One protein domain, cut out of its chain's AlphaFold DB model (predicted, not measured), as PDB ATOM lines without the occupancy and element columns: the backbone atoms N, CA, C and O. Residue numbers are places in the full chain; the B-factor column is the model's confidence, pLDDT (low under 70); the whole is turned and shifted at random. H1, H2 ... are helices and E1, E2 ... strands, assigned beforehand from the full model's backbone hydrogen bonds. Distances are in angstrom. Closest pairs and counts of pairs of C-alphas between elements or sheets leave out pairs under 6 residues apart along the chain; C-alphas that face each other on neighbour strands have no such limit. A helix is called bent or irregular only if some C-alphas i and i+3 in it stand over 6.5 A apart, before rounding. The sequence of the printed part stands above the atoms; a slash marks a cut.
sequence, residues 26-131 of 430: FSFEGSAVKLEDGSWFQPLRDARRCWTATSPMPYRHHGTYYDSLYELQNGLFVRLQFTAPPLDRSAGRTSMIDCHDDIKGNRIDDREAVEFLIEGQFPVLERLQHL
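This is residues 26 to 131 of the 430 residues of an uncharacterized protein of Aureliella helgolandensis (UniProt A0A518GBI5). One strongly twisted antiparallel sheet, ordered E1, E2, E3, E5, has the helix H3 slantwise over one face and the very short helix H2 over the opposite face. H1 sits next to H2, off the sheet, and residues 88 to 94 stick out as a free loop before the short strand E4. You have 106 printed residues, with three named helices and five named strands in the order H1 H2 E1 E2 E3 E4 E5 H3, of mixed class. The whole is compact, with a radius of gyration of the C-alphas of 14.4 A, yet elongated, spanning 44 by 28 by 25 A.

Start at the sheet: E1, residues 47 to 56, E2, residues 64 to 72, and E3, residues 77 to 84, make a meander, each strand the antiparallel neighbour of the one before. E1 and E2 are a hairpin; look for N 51 and O 69, 2.8 A apart. E2 and E3 are a hairpin too, with N 68 and O 80 at 2.8 A. Beside E3 you find E5, residues 104 to 108, antiparallel at 159 degrees, with N 79 and O 106 at 2.8 A; E1 and E5 are the edge strands. H3, residues 110 to 119, is on the sheet at a height of 9.6 A, over E2 and only just over E1 and E3, with 3 C-alphas falling on each of those two. Its line and that of E2 stand at 38 degrees on the local plane, and its closest C-alphas to E2 are Ala 113 and Leu 69, 7.3 A apart. H2, residues 43 to 46, is on the opposite face at a height of 8.3 A, only just over E2, with 3 C-alphas on it. H1, residues 27 to 30, touches H2, the closest C-alphas being Glu 29 and Pro 43 at 5.0 A, and is not on the sheet. E4, residues 95 to 97, pairs with no named strand; its Ile 97 has its C-alpha 5.9 A from that of Ser 27 in H1. In H3 every O i to N i+4 pair is within hydrogen-bond range; H1 and H2 are too short for such a pair, and the one O i to N i+3 pair of each is out of range.

Find C-alpha 47 at (18.369, 15.231, -34.550); from there E1 runs 25.1 A to C-alpha 56 at (41.772, 7.608, -29.676). E2 measures 24.8 A, E3 22.2 A, E5 12.5 A and H3 14.4 A, ending at C-alpha 119, (29.586, 4.046, -21.037). H1 is irregular, but only just: C-alphas 27 and 30 are 6.6 A apart.

The two C-alphas farthest apart are those of Ser 90 and His 130, 45.0 A. The printed part has no cut, and the link from H1 to H2 is long, with 12 residues. Mean pLDDT of the printed part is 80.0, and it is under 70 at residues 55 to 62, 86 to 101 and 120.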
ATOM      1  N   PHE A  26      31.442  18.442 -37.438       74.94
ATOM      2  CA  PHE A  26      31.867  17.434 -38.410       74.94
ATOM      3  C   PHE A  26      31.298  17.760 -39.790       74.94
ATOM      4  O   PHE A  26      30.135  18.141 -39.937       74.94
ATOM      5  N   SER A  27      32.129  17.618 -40.821       77.94
ATOM      6  CA  SER A  27      31.769  17.931 -42.215       77.94
ATOM      7  C   SER A  27      30.518  17.184 -42.708       77.94
ATOM      8  O   SER A  27      29.733  17.739 -43.480       77.94
ATOM      9  N   PHE A  28      30.277  15.962 -42.222       79.44
ATOM     10  CA  PHE A  28      29.123  15.156 -42.625       79.44
ATOM     11  C   PHE A  28      27.792  15.618 -42.030       79.44
ATOM     12  O   PHE A  28      26.747  15.270 -42.569       79.44
ATOM     13  N   GLU A  29      27.786  16.407 -40.951       81.69
ATOM     14  CA  GLU A  29      26.547  16.749 -40.238       81.69
ATOM     15  C   GLU A  29      25.588  17.595 -41.094       81.69
ATOM     16  O   GLU A  29      24.372  17.581 -40.886       81.69
ATOM     17  N   GLY A  30      26.121  18.291 -42.106       81.81
ATOM     18  CA  GLY A  30      25.339  19.005 -43.118       81.81
ATOM     19  C   GLY A  30      24.738  18.118 -44.216       81.81
ATOM     20  O   GLY A  30      23.870  18.584 -44.957       81.81
ATOM     21  N   SER A  31      25.159  16.858 -44.317       85.00
ATOM     22  CA  SER A  31      24.813  15.935 -45.401       85.00
ATOM     23  C   SER A  31      23.940  14.779 -44.908       85.00
ATOM     24  O   SER A  31      23.878  14.483 -43.717       85.00
ATOM     25  N   ALA A  32      23.234  14.123 -45.832       89.75
ATOM     26  CA  ALA A  32      22.496  12.905 -45.519       89.75
ATOM     27  C   ALA A  32      23.467  11.717 -45.415       89.75
ATOM     28  O   ALA A  32      24.229  11.451 -46.343       89.75
ATOM     29  N   VAL A  33      23.407  10.999 -44.298       90.31
ATOM     30  CA  VAL A  33      24.149   9.768 -44.016       90.31
ATOM     31  C   VAL A  33      23.228   8.584 -44.289       90.31
ATOM     32  O   VAL A  33      22.072   8.578 -43.859       90.31
ATOM     33  N   LYS A  34      23.720   7.586 -45.025       91.81
ATOM     34  CA  LYS A  34      22.982   6.345 -45.265       91.81
ATOM     35  C   LYS A  34      23.185   5.402 -44.081       91.81
ATOM     36  O   LYS A  34      24.325   5.137 -43.717       91.81
ATOM     37  N   LEU A  35      22.096   4.907 -43.508       93.38
ATOM     38  CA  LEU A  35      22.128   3.945 -42.410       93.38
ATOM     39  C   LEU A  35      22.222   2.500 -42.934       93.38
ATOM     40  O   LEU A  35      21.919   2.241 -44.104       93.38
ATOM     41  N   GLU A  36      22.611   1.549 -42.080       90.69
ATOM     42  CA  GLU A  36      22.697   0.120 -42.438       90.69
ATOM     43  C   GLU A  36      21.349  -0.472 -42.873       90.69
ATOM     44  O   GLU A  36      21.307  -1.311 -43.772       90.69
ATOM     45  N   ASP A  37      20.235   0.030 -42.329       88.50
ATOM     46  CA  ASP A  37      18.874  -0.347 -42.743       88.50
ATOM     47  C   ASP A  37      18.474   0.205 -44.132       88.50
ATOM     48  O   ASP A  37      17.370  -0.035 -44.623       88.50
ATOM     49  N   GLY A  38      19.368   0.959 -44.780       90.62
ATOM     50  CA  GLY A  38      19.164   1.578 -46.083       90.62
ATOM     51  C   GLY A  38      18.425   2.917 -46.045       90.62
ATOM     52  O   GLY A  38      18.314   3.563 -47.092       90.62
ATOM     53  N   SER A  39      17.947   3.352 -44.875       93.06
ATOM     54  CA  SER A  39      17.329   4.664 -44.694       93.06
ATOM     55  C   SER A  39      18.373   5.785 -44.672       93.06
ATOM     56  O   SER A  39      19.581   5.550 -44.622       93.06
ATOM     57  N   TRP A  40      17.905   7.028 -44.765       92.94
ATOM     58  CA  TRP A  40      18.759   8.213 -44.746       92.94
ATOM     59  C   TRP A  40      18.478   9.045 -43.504       92.94
ATOM     60  O   TRP A  40      17.322   9.252 -43.135       92.94
ATOM     61  N   PHE A  41      19.545   9.555 -42.904       92.25
ATOM     62  CA  PHE A  41      19.524  10.387 -41.712       92.25
ATOM     63  C   PHE A  41      20.338  11.654 -41.961       92.25
ATOM     64  O   PHE A  41      21.478  11.572 -42.407       92.25
ATOM     65  N   GLN A  42      19.774  12.832 -41.692       92.19
ATOM     66  CA  GLN A  42      20.498  14.099 -41.785       92.19
ATOM     67  C   GLN A  42      20.733  14.677 -40.378       92.19
ATOM     68  O   GLN A  42      19.799  15.244 -39.804       92.19
ATOM     69  N   PRO A  43      21.964  14.596 -39.831       90.06
ATOM     70  CA  PRO A  43      22.238  14.894 -38.424       90.06
ATOM     71  C   PRO A  43      21.737  16.256 -37.945       90.06
ATOM     72  O   PRO A  43      20.984  16.319 -36.976       90.06
ATOM     73  N   LEU A  44      22.069  17.348 -38.645       86.44
ATOM     74  CA  LEU A  44      21.653  18.694 -38.218       86.44
ATOM     75  C   LEU A  44      20.154  18.965 -38.359       86.44
ATOM     76  O   LEU A  44      19.646  19.885 -37.722       86.44
ATOM     77  N   ARG A  45      19.456  18.227 -39.228       88.88
ATOM     78  CA  ARG A  45      18.038  18.467 -39.520       88.88
ATOM     79  C   ARG A  45      17.132  17.612 -38.643       88.88
ATOM     80  O   ARG A  45      16.137  18.108 -38.122       88.88
ATOM     81  N   ASP A  46      17.473  16.335 -38.514       91.06
ATOM     82  CA  ASP A  46      16.583  15.317 -37.960       91.06
ATOM     83  C   ASP A  46      16.826  15.096 -36.455       91.06
ATOM     84  O   ASP A  46      15.914  14.677 -35.735       91.06
ATOM     85  N   ALA A  47      18.030  15.403 -35.957       90.50
ATOM     86  CA  ALA A  47      18.369  15.231 -34.550       90.50
ATOM     87  C   ALA A  47      17.914  16.413 -33.684       90.50
ATOM     88  O   ALA A  47      18.088  17.584 -34.015       90.50
ATOM     89  N   ARG A  48      17.379  16.086 -32.508       89.12
ATOM     90  CA  ARG A  48      17.107  17.012 -31.406       89.12
ATOM     91  C   ARG A  48      18.316  17.160 -30.481       89.12
ATOM     92  O   ARG A  48      18.542  18.242 -29.945       89.12
ATOM     93  N   ARG A  49      19.066  16.077 -30.247       88.06
ATOM     94  CA  ARG A  49      20.254  16.047 -29.372       88.06
ATOM     95  C   ARG A  49      21.322  15.119 -29.956       88.06
ATOM     96  O   ARG A  49      20.975  14.123 -30.570       88.06
ATOM     97  N   CYS A  50      22.600  15.431 -29.727       88.75
ATOM     98  CA  CYS A  50      23.755  14.611 -30.125       88.75
ATOM     99  C   CYS A  50      24.792  14.452 -29.002       88.75
ATOM    100  O   CYS A  50      25.360  15.451 -28.556       88.75
ATOM    101  N   TRP A  51      25.049  13.243 -28.511       88.44
ATOM    102  CA  TRP A  51      26.154  12.915 -27.595       88.44
ATOM    103  C   TRP A  51      27.296  12.294 -28.384       88.44
ATOM    104  O   TRP A  51      27.033  11.519 -29.288       88.44
ATOM    105  N   THR A  52      28.542  12.616 -28.045       84.69
ATOM    106  CA  THR A  52      29.705  12.097 -28.772       84.69
ATOM    107  C   THR A  52      30.749  11.620 -27.783       84.69
ATOM    108  O   THR A  52      31.316  12.426 -27.047       84.69
ATOM    109  N   ALA A  53      30.998  10.316 -27.787       76.00
ATOM    110  CA  ALA A  53      32.141   9.701 -27.144       76.00
ATOM    111  C   ALA A  53      33.320   9.689 -28.123       76.00
ATOM    112  O   ALA A  53      33.155   9.540 -29.337       76.00
ATOM    113  N   THR A  54      34.527   9.869 -27.597       78.38
ATOM    114  CA  THR A  54      35.746   9.837 -28.407       78.38
ATOM    115  C   THR A  54      36.713   8.825 -27.846       78.38
ATOM    116  O   THR A  54      37.092   8.921 -26.678       78.38
ATOM    117  N   SER A  55      37.188   7.944 -28.712       66.94
ATOM    118  CA  SER A  55      38.228   6.981 -28.391       66.94
ATOM    119  C   SER A  55      39.416   7.239 -29.311       66.94
ATOM    120  O   SER A  55      39.254   7.364 -30.522       66.94
ATOM    121  N   PRO A  56      40.637   7.388 -28.796       63.94
ATOM    122  CA  PRO A  56      41.772   7.608 -29.676       63.94
ATOM    123  C   PRO A  56      42.041   6.326 -30.494       63.94
ATOM    124  O   PRO A  56      42.034   5.235 -29.930       63.94
ATOM    125  N   MET A  57      42.266   6.429 -31.813       68.75
ATOM    126  CA  MET A  57      42.445   5.244 -32.677       68.75
ATOM    127  C   MET A  57      43.698   4.445 -32.290       68.75
ATOM    128  O   MET A  57      44.634   5.036 -31.729       68.75
ATOM    129  N   PRO A  58      43.761   3.149 -32.654       54.97
ATOM    130  CA  PRO A  58      44.913   2.296 -32.391       54.97
ATOM    131  C   PRO A  58      46.262   2.874 -32.776       54.97
ATOM    132  O   PRO A  58      47.223   2.838 -32.012       54.97
ATOM    133  N   TYR A  59      46.319   3.519 -33.935       60.41
ATOM    134  CA  TYR A  59      47.511   4.231 -34.354       60.41
ATOM    135  C   TYR A  59      47.224   5.720 -34.443       60.41
ATOM    136  O   TYR A  59      46.271   6.152 -35.088       60.41
ATOM    137  N   ARG A  60      48.108   6.525 -33.843       57.72
ATOM    138  CA  ARG A  60      47.986   7.990 -33.754       57.72
ATOM    139  C   ARG A  60      47.760   8.677 -35.103       57.72
ATOM    140  O   ARG A  60      47.095   9.706 -35.160       57.72
ATOM    141  N   HIS A  61      48.305   8.121 -36.184       66.12
ATOM    142  CA  HIS A  61      48.150   8.671 -37.530       66.12
ATOM    143  C   HIS A  61      46.747   8.452 -38.126       66.12
ATOM    144  O   HIS A  61      46.374   9.195 -39.024       66.12
ATOM    145  N   HIS A  62      45.961   7.503 -37.602       66.25
ATOM    146  CA  HIS A  62      44.541   7.339 -37.941       66.25
ATOM    147  C   HIS A  62      43.625   8.300 -37.168       66.25
ATOM    148  O   HIS A  62      42.429   8.347 -37.428       66.25
ATOM    149  N   GLY A  63      44.182   9.078 -36.234       75.38
ATOM    150  CA  GLY A  63      43.471  10.130 -35.520       75.38
ATOM    151  C   GLY A  63      42.590   9.623 -34.385       75.38
ATOM    152  O   GLY A  63      43.055   8.901 -33.500       75.38
ATOM    153  N   THR A  64      41.340  10.066 -34.367       75.25
ATOM    154  CA  THR A  64      40.386   9.816 -33.286       75.25
ATOM    155  C   THR A  64      39.162   9.111 -33.852       75.25
ATOM    156  O   THR A  64      38.637   9.495 -34.897       75.25
ATOM    157  N   TYR A  65      38.728   8.068 -33.155       80.19
ATOM    158  CA  TYR A  65      37.455   7.412 -33.378       80.19
ATOM    159  C   TYR A  65      36.369   8.172 -32.628       80.19
ATOM    160  O   TYR A  65      36.532   8.525 -31.457       80.19
ATOM    161  N   TYR A  66      35.268   8.415 -33.314       85.06
ATOM    162  CA  TYR A  66      34.106   9.093 -32.781       85.06
ATOM    163  C   TYR A  66      32.926   8.140 -32.831       85.06
ATOM    164  O   TYR A  66      32.673   7.493 -33.849       85.06
ATOM    165  N   ASP A  67      32.209   8.086 -31.717       87.88
ATOM    166  CA  ASP A  67      30.955   7.368 -31.592       87.88
ATOM    167  C   ASP A  67      29.903   8.363 -31.114       87.88
ATOM    168  O   ASP A  67      30.021   8.934 -30.027       87.88
ATOM    169  N   SER A  68      28.929   8.654 -31.966       90.88
ATOM    170  CA  SER A  68      27.946   9.707 -31.758       90.88
ATOM    171  C   SER A  68      26.539   9.138 -31.706       90.88
ATOM    172  O   SER A  68      26.069   8.534 -32.663       90.88
ATOM    173  N   LEU A  69      25.830   9.405 -30.616       92.94
ATOM    174  CA  LEU A  69      24.422   9.089 -30.442       92.94
ATOM    175  C   LEU A  69      23.564  10.321 -30.735       92.94
ATOM    176  O   LEU A  69      23.713  11.356 -30.087       92.94
ATOM    177  N   TYR A  70      22.616  10.195 -31.653       93.94
ATOM    178  CA  TYR A  70      21.646  11.223 -32.006       93.94
ATOM    179  C   TYR A  70      20.243  10.807 -31.554       93.94
ATOM    180  O   TYR A  70      19.741   9.769 -31.970       93.94
ATOM    181  N   GLU A  71      19.588  11.635 -30.738       94.44
ATOM    182  CA  GLU A  71      18.151  11.522 -30.450       94.44
ATOM    183  C   GLU A  71      17.384  12.298 -31.519       94.44
ATOM    184  O   GLU A  71      17.575  13.509 -31.664       94.44
ATOM    185  N   LEU A  72      16.512  11.622 -32.255       93.44
ATOM    186  CA  LEU A  72      15.657  12.210 -33.278       93.44
ATOM    187  C   LEU A  72      14.459  12.938 -32.658       93.44
ATOM    188  O   LEU A  72      14.058  12.688 -31.520       93.44
ATOM    189  N   GLN A  73      13.827  13.826 -33.428       89.88
ATOM    190  CA  GLN A  73      12.631  14.555 -32.975       89.88
ATOM    191  C   GLN A  73      11.460  13.640 -32.578       89.88
ATOM    192  O   GLN A  73      10.649  14.015 -31.735       89.88
ATOM    193  N   ASN A  74      11.381  12.443 -33.162       91.12
ATOM    194  CA  ASN A  74      10.360  11.439 -32.857       91.12
ATOM    195  C   ASN A  74      10.727  10.522 -31.673       91.12
ATOM    196  O   ASN A  74       9.987   9.583 -31.400       91.12
ATOM    197  N   GLY A  75      11.852  10.767 -30.992       91.06
ATOM    198  CA  GLY A  75      12.316   9.964 -29.860       91.06
ATOM    199  C   GLY A  75      13.115   8.711 -30.234       91.06
ATOM    200  O   GLY A  75      13.598   8.030 -29.338       91.06
ATOM    201  N   LEU A  76      13.309   8.410 -31.519       94.88
ATOM    202  CA  LEU A  76      14.198   7.319 -31.932       94.88
ATOM    203  C   LEU A  76      15.671   7.726 -31.824       94.88
ATOM    204  O   LEU A  76      15.991   8.917 -31.784       94.88
ATOM    205  N   PHE A  77      16.565   6.739 -31.844       96.31
ATOM    206  CA  PHE A  77      18.004   6.955 -31.773       96.31
ATOM    207  C   PHE A  77      18.736   6.492 -33.030       96.31
ATOM    208  O   PHE A  77      18.388   5.490 -33.656       96.31
ATOM    209  N   VAL A  78      19.778   7.239 -33.388       96.12
ATOM    210  CA  VAL A  78      20.737   6.874 -34.432       96.12
ATOM    211  C   VAL A  78      22.143   6.973 -33.859       96.12
ATOM    212  O   VAL A  78      22.525   8.018 -33.340       96.12
ATOM    213  N   ARG A  79      22.923   5.905 -33.986       94.81
ATOM    214  CA  ARG A  79      24.341   5.861 -33.636       94.81
ATOM    215  C   ARG A  79      25.174   5.996 -34.901       94.81
ATOM    216  O   ARG A  79      24.975   5.231 -35.840       94.81
ATOM    217  N   LEU A  80      26.088   6.960 -34.935       92.62
ATOM    218  CA  LEU A  80      27.060   7.146 -36.006       92.62
ATOM    219  C   LEU A  80      28.472   6.893 -35.486       92.62
ATOM    220  O   LEU A  80      28.891   7.484 -34.497       92.62
ATOM    221  N   GLN A  81      29.218   6.070 -36.205       90.12
ATOM    222  CA  GLN A  81      30.599   5.717 -35.922       90.12
ATOM    223  C   GLN A  81      31.474   6.159 -37.085       90.12
ATOM    224  O   GLN A  81      31.204   5.820 -38.238       90.12
ATOM    225  N   PHE A  82      32.512   6.934 -36.797       87.12
ATOM    226  CA  PHE A  82      33.383   7.479 -37.830       87.12
ATOM    227  C   PHE A  82      34.772   7.793 -37.281       87.12
ATOM    228  O   PHE A  82      35.020   7.811 -36.076       87.12
ATOM    229  N   THR A  83      35.709   8.037 -38.192       82.00
ATOM    230  CA  THR A  83      37.087   8.386 -37.848       82.00
ATOM    231  C   THR A  83      37.420   9.750 -38.411       82.00
ATOM    232  O   THR A  83      36.989  10.115 -39.509       82.00
ATOM    233  N   ALA A  84      38.198  10.512 -37.651       76.38
ATOM    234  CA  ALA A  84      38.743  11.762 -38.137       76.38
ATOM    235  C   ALA A  84      40.247  11.844 -37.876       76.38
ATOM    236  O   ALA A  84      40.711  11.382 -36.827       76.38
ATOM    237  N   PRO A  85      41.014  12.452 -38.797       71.06
ATOM    238  CA  PRO A  85      42.446  12.629 -38.640       71.06
ATOM    239  C   PRO A  85      42.765  13.469 -37.391       71.06
ATOM    240  O   PRO A  85      41.923  14.228 -36.899       71.06
ATOM    241  N   PRO A  86      43.987  13.345 -36.844       64.38
ATOM    242  CA  PRO A  86      44.364  14.067 -35.640       64.38
ATOM    243  C   PRO A  86      44.248  15.580 -35.866       64.38
ATOM    244  O   PRO A  86      44.856  16.134 -36.778       64.38
ATOM    245  N   LEU A  87      43.473  16.242 -35.003       61.75
ATOM    246  CA  LEU A  87      43.285  17.692 -35.014       61.75
ATOM    247  C   LEU A  87      44.635  18.411 -34.900       61.75
ATOM    248  O   LEU A  87      45.295  18.342 -33.857       61.75
ATOM    249  N   ASP A  88      45.016  19.148 -35.945       54.84
ATOM    250  CA  ASP A  88      46.148  20.068 -35.879       54.84
ATOM    251  C   ASP A  88      45.769  21.258 -34.985       54.84
ATOM    252  O   ASP A  88      45.097  22.207 -35.389       54.84
ATOM    253  N   ARG A  89      46.174  21.178 -33.714       51.09
ATOM    254  CA  ARG A  89      45.883  22.188 -32.686       51.09
ATOM    255  C   ARG A  89      46.560  23.542 -32.952       51.09
ATOM    256  O   ARG A  89      46.376  24.460 -32.156       51.09
ATOM    257  N   SER A  90      47.351  23.681 -34.019       45.19
ATOM    258  CA  SER A  90      48.073  24.918 -34.341       45.19
ATOM    259  C   SER A  90      47.176  26.063 -34.834       45.19
ATOM    260  O   SER A  90      47.586  27.222 -34.768       45.19
ATOM    261  N   ALA A  91      45.935  25.790 -35.249       44.78
ATOM    262  CA  ALA A  91      44.988  26.818 -35.675       44.78
ATOM    263  C   ALA A  91      43.851  26.965 -34.652       44.78
ATOM    264  O   ALA A  91      42.928  26.162 -34.619       44.78
ATOM    265  N   GLY A  92      43.892  28.016 -33.825       43.06
ATOM    266  CA  GLY A  92      42.871  28.357 -32.819       43.06
ATOM    267  C   GLY A  92      41.501  28.782 -33.376       43.06
ATOM    268  O   GLY A  92      40.918  29.753 -32.901       43.06
ATOM    269  N   ARG A  93      40.988  28.098 -34.402       50.41
ATOM    270  CA  ARG A  93      39.629  28.246 -34.934       50.41
ATOM    271  C   ARG A  93      38.869  26.946 -34.720       50.41
ATOM    272  O   ARG A  93      39.472  25.883 -34.734       50.41
ATOM    273  N   THR A  94      37.551  27.059 -34.563       50.47
ATOM    274  CA  THR A  94      36.590  25.959 -34.673       50.47
ATOM    275  C   THR A  94      36.896  25.203 -35.964       50.47
ATOM    276  O   THR A  94      36.608  25.688 -37.059       50.47
ATOM    277  N   SER A  95      37.612  24.091 -35.852       55.88
ATOM    278  CA  SER A  95      38.022  23.289 -36.991       55.88
ATOM    279  C   SER A  95      36.815  22.475 -37.413       55.88
ATOM    280  O   SER A  95      36.289  21.670 -36.645       55.88
ATOM    281  N   MET A  96      36.349  22.719 -38.634       54.56
ATOM    282  CA  MET A  96      35.535  21.730 -39.321       54.56
ATOM    283  C   MET A  96      36.388  20.467 -39.420       54.56
ATOM    284  O   MET A  96      37.533  20.529 -39.869       54.56
ATOM    285  N   ILE A  97      35.874  19.362 -38.897       63.69
ATOM    286  CA  ILE A  97      36.584  18.093 -38.880       63.69
ATOM    287  C   ILE A  97      36.192  17.339 -40.148       63.69
ATOM    288  O   ILE A  97      35.050  16.884 -40.298       63.69
ATOM    289  N   ASP A  98      37.139  17.243 -41.076       66.56
ATOM    290  CA  ASP A  98      37.002  16.397 -42.257       66.56
ATOM    291  C   ASP A  98      37.005  14.941 -41.797       66.56
ATOM    292  O   ASP A  98      37.983  14.455 -41.230       66.56
ATOM    293  N   CYS A  99      35.871  14.269 -41.968       66.88
ATOM    294  CA  CYS A  99      35.731  12.859 -41.630       66.88
ATOM    295  C   CYS A  99      36.086  12.042 -42.870       66.88
ATOM    296  O   CYS A  99      35.756  12.442 -43.986       66.88
ATOM    297  N   HIS A 100      36.772  10.915 -42.687       60.38
ATOM    298  CA  HIS A 100      37.019   9.993 -43.795       60.38
ATOM    299  C   HIS A 100      35.723   9.255 -44.182       60.38
ATOM    300  O   HIS A 100      34.817   9.137 -43.359       60.38
ATOM    301  N   ASP A 101      35.652   8.765 -45.427       56.72
ATOM    302  CA  ASP A 101      34.447   8.261 -46.125       56.72
ATOM    303  C   ASP A 101      33.712   7.062 -45.466       56.72
ATOM    304  O   ASP A 101      32.692   6.607 -45.981       56.72
ATOM    305  N   ASP A 102      34.166   6.575 -44.308       71.00
ATOM    306  CA  ASP A 102      33.636   5.397 -43.608       71.00
ATOM    307  C   ASP A 102      32.744   5.777 -42.412       71.00
ATOM    308  O   ASP A 102      33.007   5.397 -41.268       71.00
ATOM    309  N   ILE A 103      31.678   6.542 -42.658       84.81
ATOM    310  CA  ILE A 103      30.650   6.788 -41.636       84.81
ATOM    311  C   ILE A 103      29.706   5.590 -41.612       84.81
ATOM    312  O   ILE A 103      28.977   5.345 -42.574       84.81
ATOM    313  N   LYS A 104      29.694   4.861 -40.499       87.00
ATOM    314  CA  LYS A 104      28.730   3.787 -40.243       87.00
ATOM    315  C   LYS A 104      27.604   4.329 -39.387       87.00
ATOM    316  O   LYS A 104      27.869   5.001 -38.395       87.00
ATOM    317  N   GLY A 105      26.361   4.073 -39.772       90.94
ATOM    318  CA  GLY A 105      25.207   4.629 -39.082       90.94
ATOM    319  C   GLY A 105      24.107   3.610 -38.880       90.94
ATOM    320  O   GLY A 105      23.613   3.061 -39.860       90.94
ATOM    321  N   ASN A 106      23.677   3.424 -37.635       94.25
ATOM    322  CA  ASN A 106      22.683   2.424 -37.253       94.25
ATOM    323  C   ASN A 106      21.564   3.064 -36.448       94.25
ATOM    324  O   ASN A 106      21.809   3.938 -35.617       94.25
ATOM    325  N   ARG A 107      20.325   2.628 -36.682       94.31
ATOM    326  CA  ARG A 107      19.255   2.879 -35.714       94.31
ATOM    327  C   ARG A 107      19.469   1.945 -34.543       94.31
ATOM    328  O   ARG A 107      19.717   0.765 -34.767       94.31
ATOM    329  N   ILE A 108      19.365   2.491 -33.346       93.19
ATOM    330  CA  ILE A 108      19.518   1.726 -32.115       93.19
ATOM    331  C   ILE A 108      18.254   1.859 -31.277       93.19
ATOM    332  O   ILE A 108      17.488   2.819 -31.450       93.19
ATOM    333  N   ASP A 109      18.017   0.886 -30.408       92.06
ATOM    334  CA  ASP A 109      16.882   0.931 -29.494       92.06
ATOM    335  C   ASP A 109      17.171   1.766 -28.230       92.06
ATOM    336  O   ASP A 109      18.251   2.335 -28.041       92.06
ATOM    337  N   ASP A 110      16.154   1.893 -27.377       92.88
ATOM    338  CA  ASP A 110      16.235   2.671 -26.142       92.88
ATOM    339  C   ASP A 110      17.240   2.067 -25.137       92.88
ATOM    340  O   ASP A 110      17.830   2.819 -24.361       92.88
ATOM    341  N   ARG A 111      17.479   0.745 -25.155       85.75
ATOM    342  CA  ARG A 111      18.433   0.073 -24.256       85.75
ATOM    343  C   ARG A 111      19.868   0.318 -24.713       85.75
ATOM    344  O   ARG A 111      20.675   0.781 -23.912       85.75
ATOM    345  N   GLU A 112      20.159   0.128 -25.994       85.44
ATOM    346  CA  GLU A 112      21.468   0.449 -26.580       85.44
ATOM    347  C   GLU A 112      21.816   1.942 -26.403       85.44
ATOM    348  O   GLU A 112      22.975   2.313 -26.198       85.44
ATOM    349  N   ALA A 113      20.812   2.827 -26.441       89.81
ATOM    350  CA  ALA A 113      20.996   4.245 -26.147       89.81
ATOM    351  C   ALA A 113      21.362   4.502 -24.675       89.81
ATOM    352  O   ALA A 113      22.210   5.354 -24.405       89.81
ATOM    353  N   VAL A 114      20.755   3.782 -23.723       85.50
ATOM    354  CA  VAL A 114      21.127   3.851 -22.298       85.50
ATOM    355  C   VAL A 114      22.555   3.368 -22.085       85.50
ATOM    356  O   VAL A 114      23.326   4.084 -21.449       85.50
ATOM    357  N   GLU A 115      22.920   2.218 -22.652       80.44
ATOM    358  CA  GLU A 115      24.277   1.665 -22.568       80.44
ATOM    359  C   GLU A 115      25.311   2.684 -23.057       80.44
ATOM    360  O   GLU A 115      26.231   3.034 -22.319       80.44
ATOM    361  N   PHE A 116      25.092   3.275 -24.238       84.44
ATOM    362  CA  PHE A 116      25.961   4.329 -24.766       84.44
ATOM    363  C   PHE A 116      26.085   5.528 -23.810       84.44
ATOM    364  O   PHE A 116      27.174   6.079 -23.626       84.44
ATOM    365  N   LEU A 117      24.971   5.977 -23.217       81.56
ATOM    366  CA  LEU A 117      24.980   7.113 -22.294       81.56
ATOM    367  C   LEU A 117      25.750   6.784 -21.010       81.56
ATOM    368  O   LEU A 117      26.517   7.628 -20.553       81.56
ATOM    369  N   ILE A 118      25.601   5.575 -20.466       74.69
ATOM    370  CA  ILE A 118      26.327   5.120 -19.271       74.69
ATOM    371  C   ILE A 118      27.822   4.978 -19.566       74.69
ATOM    372  O   ILE A 118      28.638   5.563 -18.852       74.69
ATOM    373  N   GLU A 119      28.191   4.254 -20.628       71.12
ATOM    374  CA  GLU A 119      29.586   4.046 -21.037       71.12
ATOM    375  C   GLU A 119      30.297   5.378 -21.309       71.12
ATOM    376  O   GLU A 119      31.441   5.588 -20.902       71.12
ATOM    377  N   GLY A 120      29.592   6.316 -21.948       67.75
ATOM    378  CA  GLY A 120      30.071   7.670 -22.216       67.75
ATOM    379  C   GLY A 120      30.040   8.618 -21.012       67.75
ATOM    380  O   GLY A 120      30.410   9.783 -21.165       67.75
ATOM    381  N   GLN A 121      29.601   8.155 -19.835       73.62
ATOM    382  CA  GLN A 121      29.413   8.954 -18.615       73.62
ATOM    383  C   GLN A 121      28.532  10.197 -18.835       73.62
ATOM    384  O   GLN A 121      28.739  11.263 -18.249       73.62
ATOM    385  N   PHE A 122      27.537  10.073 -19.709       78.19
ATOM    386  CA  PHE A 122      26.551  11.103 -19.989       78.19
ATOM    387  C   PHE A 122      25.316  10.940 -19.091       78.19
ATOM    388  O   PHE A 122      24.966   9.827 -18.699       78.19
ATOM    389  N   PRO A 123      24.584  12.032 -18.801       79.44
ATOM    390  CA  PRO A 123      23.303  11.929 -18.114       79.44
ATOM    391  C   PRO A 123      22.305  11.091 -18.921       79.44
ATOM    392  O   PRO A 123      22.012  11.409 -20.080       79.44
ATOM    393  N   VAL A 124      21.752  10.054 -18.288       81.75
ATOM    394  CA  VAL A 124      20.678   9.239 -18.865       81.75
ATOM    395  C   VAL A 124      19.396  10.067 -18.930       81.75
ATOM    396  O   VAL A 124      19.016  10.742 -17.970       81.75
ATOM    397  N   LEU A 125      18.726  10.036 -20.084       87.00
ATOM    398  CA  LEU A 125      17.481  10.767 -20.299       87.00
ATOM    399  C   LEU A 125      16.396  10.291 -19.333       87.00
ATOM    400  O   LEU A 125      16.219   9.092 -19.165       87.00
ATOM    401  N   GLU A 126      15.606  11.217 -18.788       89.31
ATOM    402  CA  GLU A 126      14.517  10.914 -17.843       89.31
ATOM    403  C   GLU A 126      13.582   9.806 -18.352       89.31
ATOM    404  O   GLU A 126      13.310   8.842 -17.643       89.31
ATOM    405  N   ARG A 127      13.191   9.865 -19.635       91.81
ATOM    406  CA  ARG A 127      12.340   8.837 -20.256       91.81
ATOM    407  C   ARG A 127      12.971   7.445 -20.299       91.81
ATOM    408  O   ARG A 127      12.235   6.482 -20.428       91.81
ATOM    409  N   LEU A 128      14.294   7.346 -20.211       90.25
ATOM    410  CA  LEU A 128      15.049   6.094 -20.246       90.25
ATOM    411  C   LEU A 128      15.468   5.614 -18.847       90.25
ATOM    412  O   LEU A 128      15.947   4.495 -18.714       90.25
ATOM    413  N   GLN A 129      15.273   6.414 -17.791       85.81
ATOM    414  CA  GLN A 129      15.707   6.054 -16.433       85.81
ATOM    415  C   GLN A 129      15.027   4.788 -15.900       85.81
ATOM    416  O   GLN A 129      15.622   4.071 -15.103       85.81
ATOM    417  N   HIS A 130      13.812   4.478 -16.360       83.88
ATOM    418  CA  HIS A 130      13.116   3.247 -15.979       83.88
ATOM    419  C   HIS A 130      13.872   1.979 -16.416       83.88
ATOM    420  O   HIS A 130      13.814   0.975 -15.714       83.88
ATOM    421  N   LEU A 131      14.642   2.041 -17.511       82.31
ATOM    422  CA  LEU A 131      15.454   0.920 -17.994       82.31
ATOM    423  C   LEU A 131      16.657   0.627 -17.086       82.31
ATOM    424  O   LEU A 131      17.162  -0.488 -17.108       82.31
TER     425      LEU A 131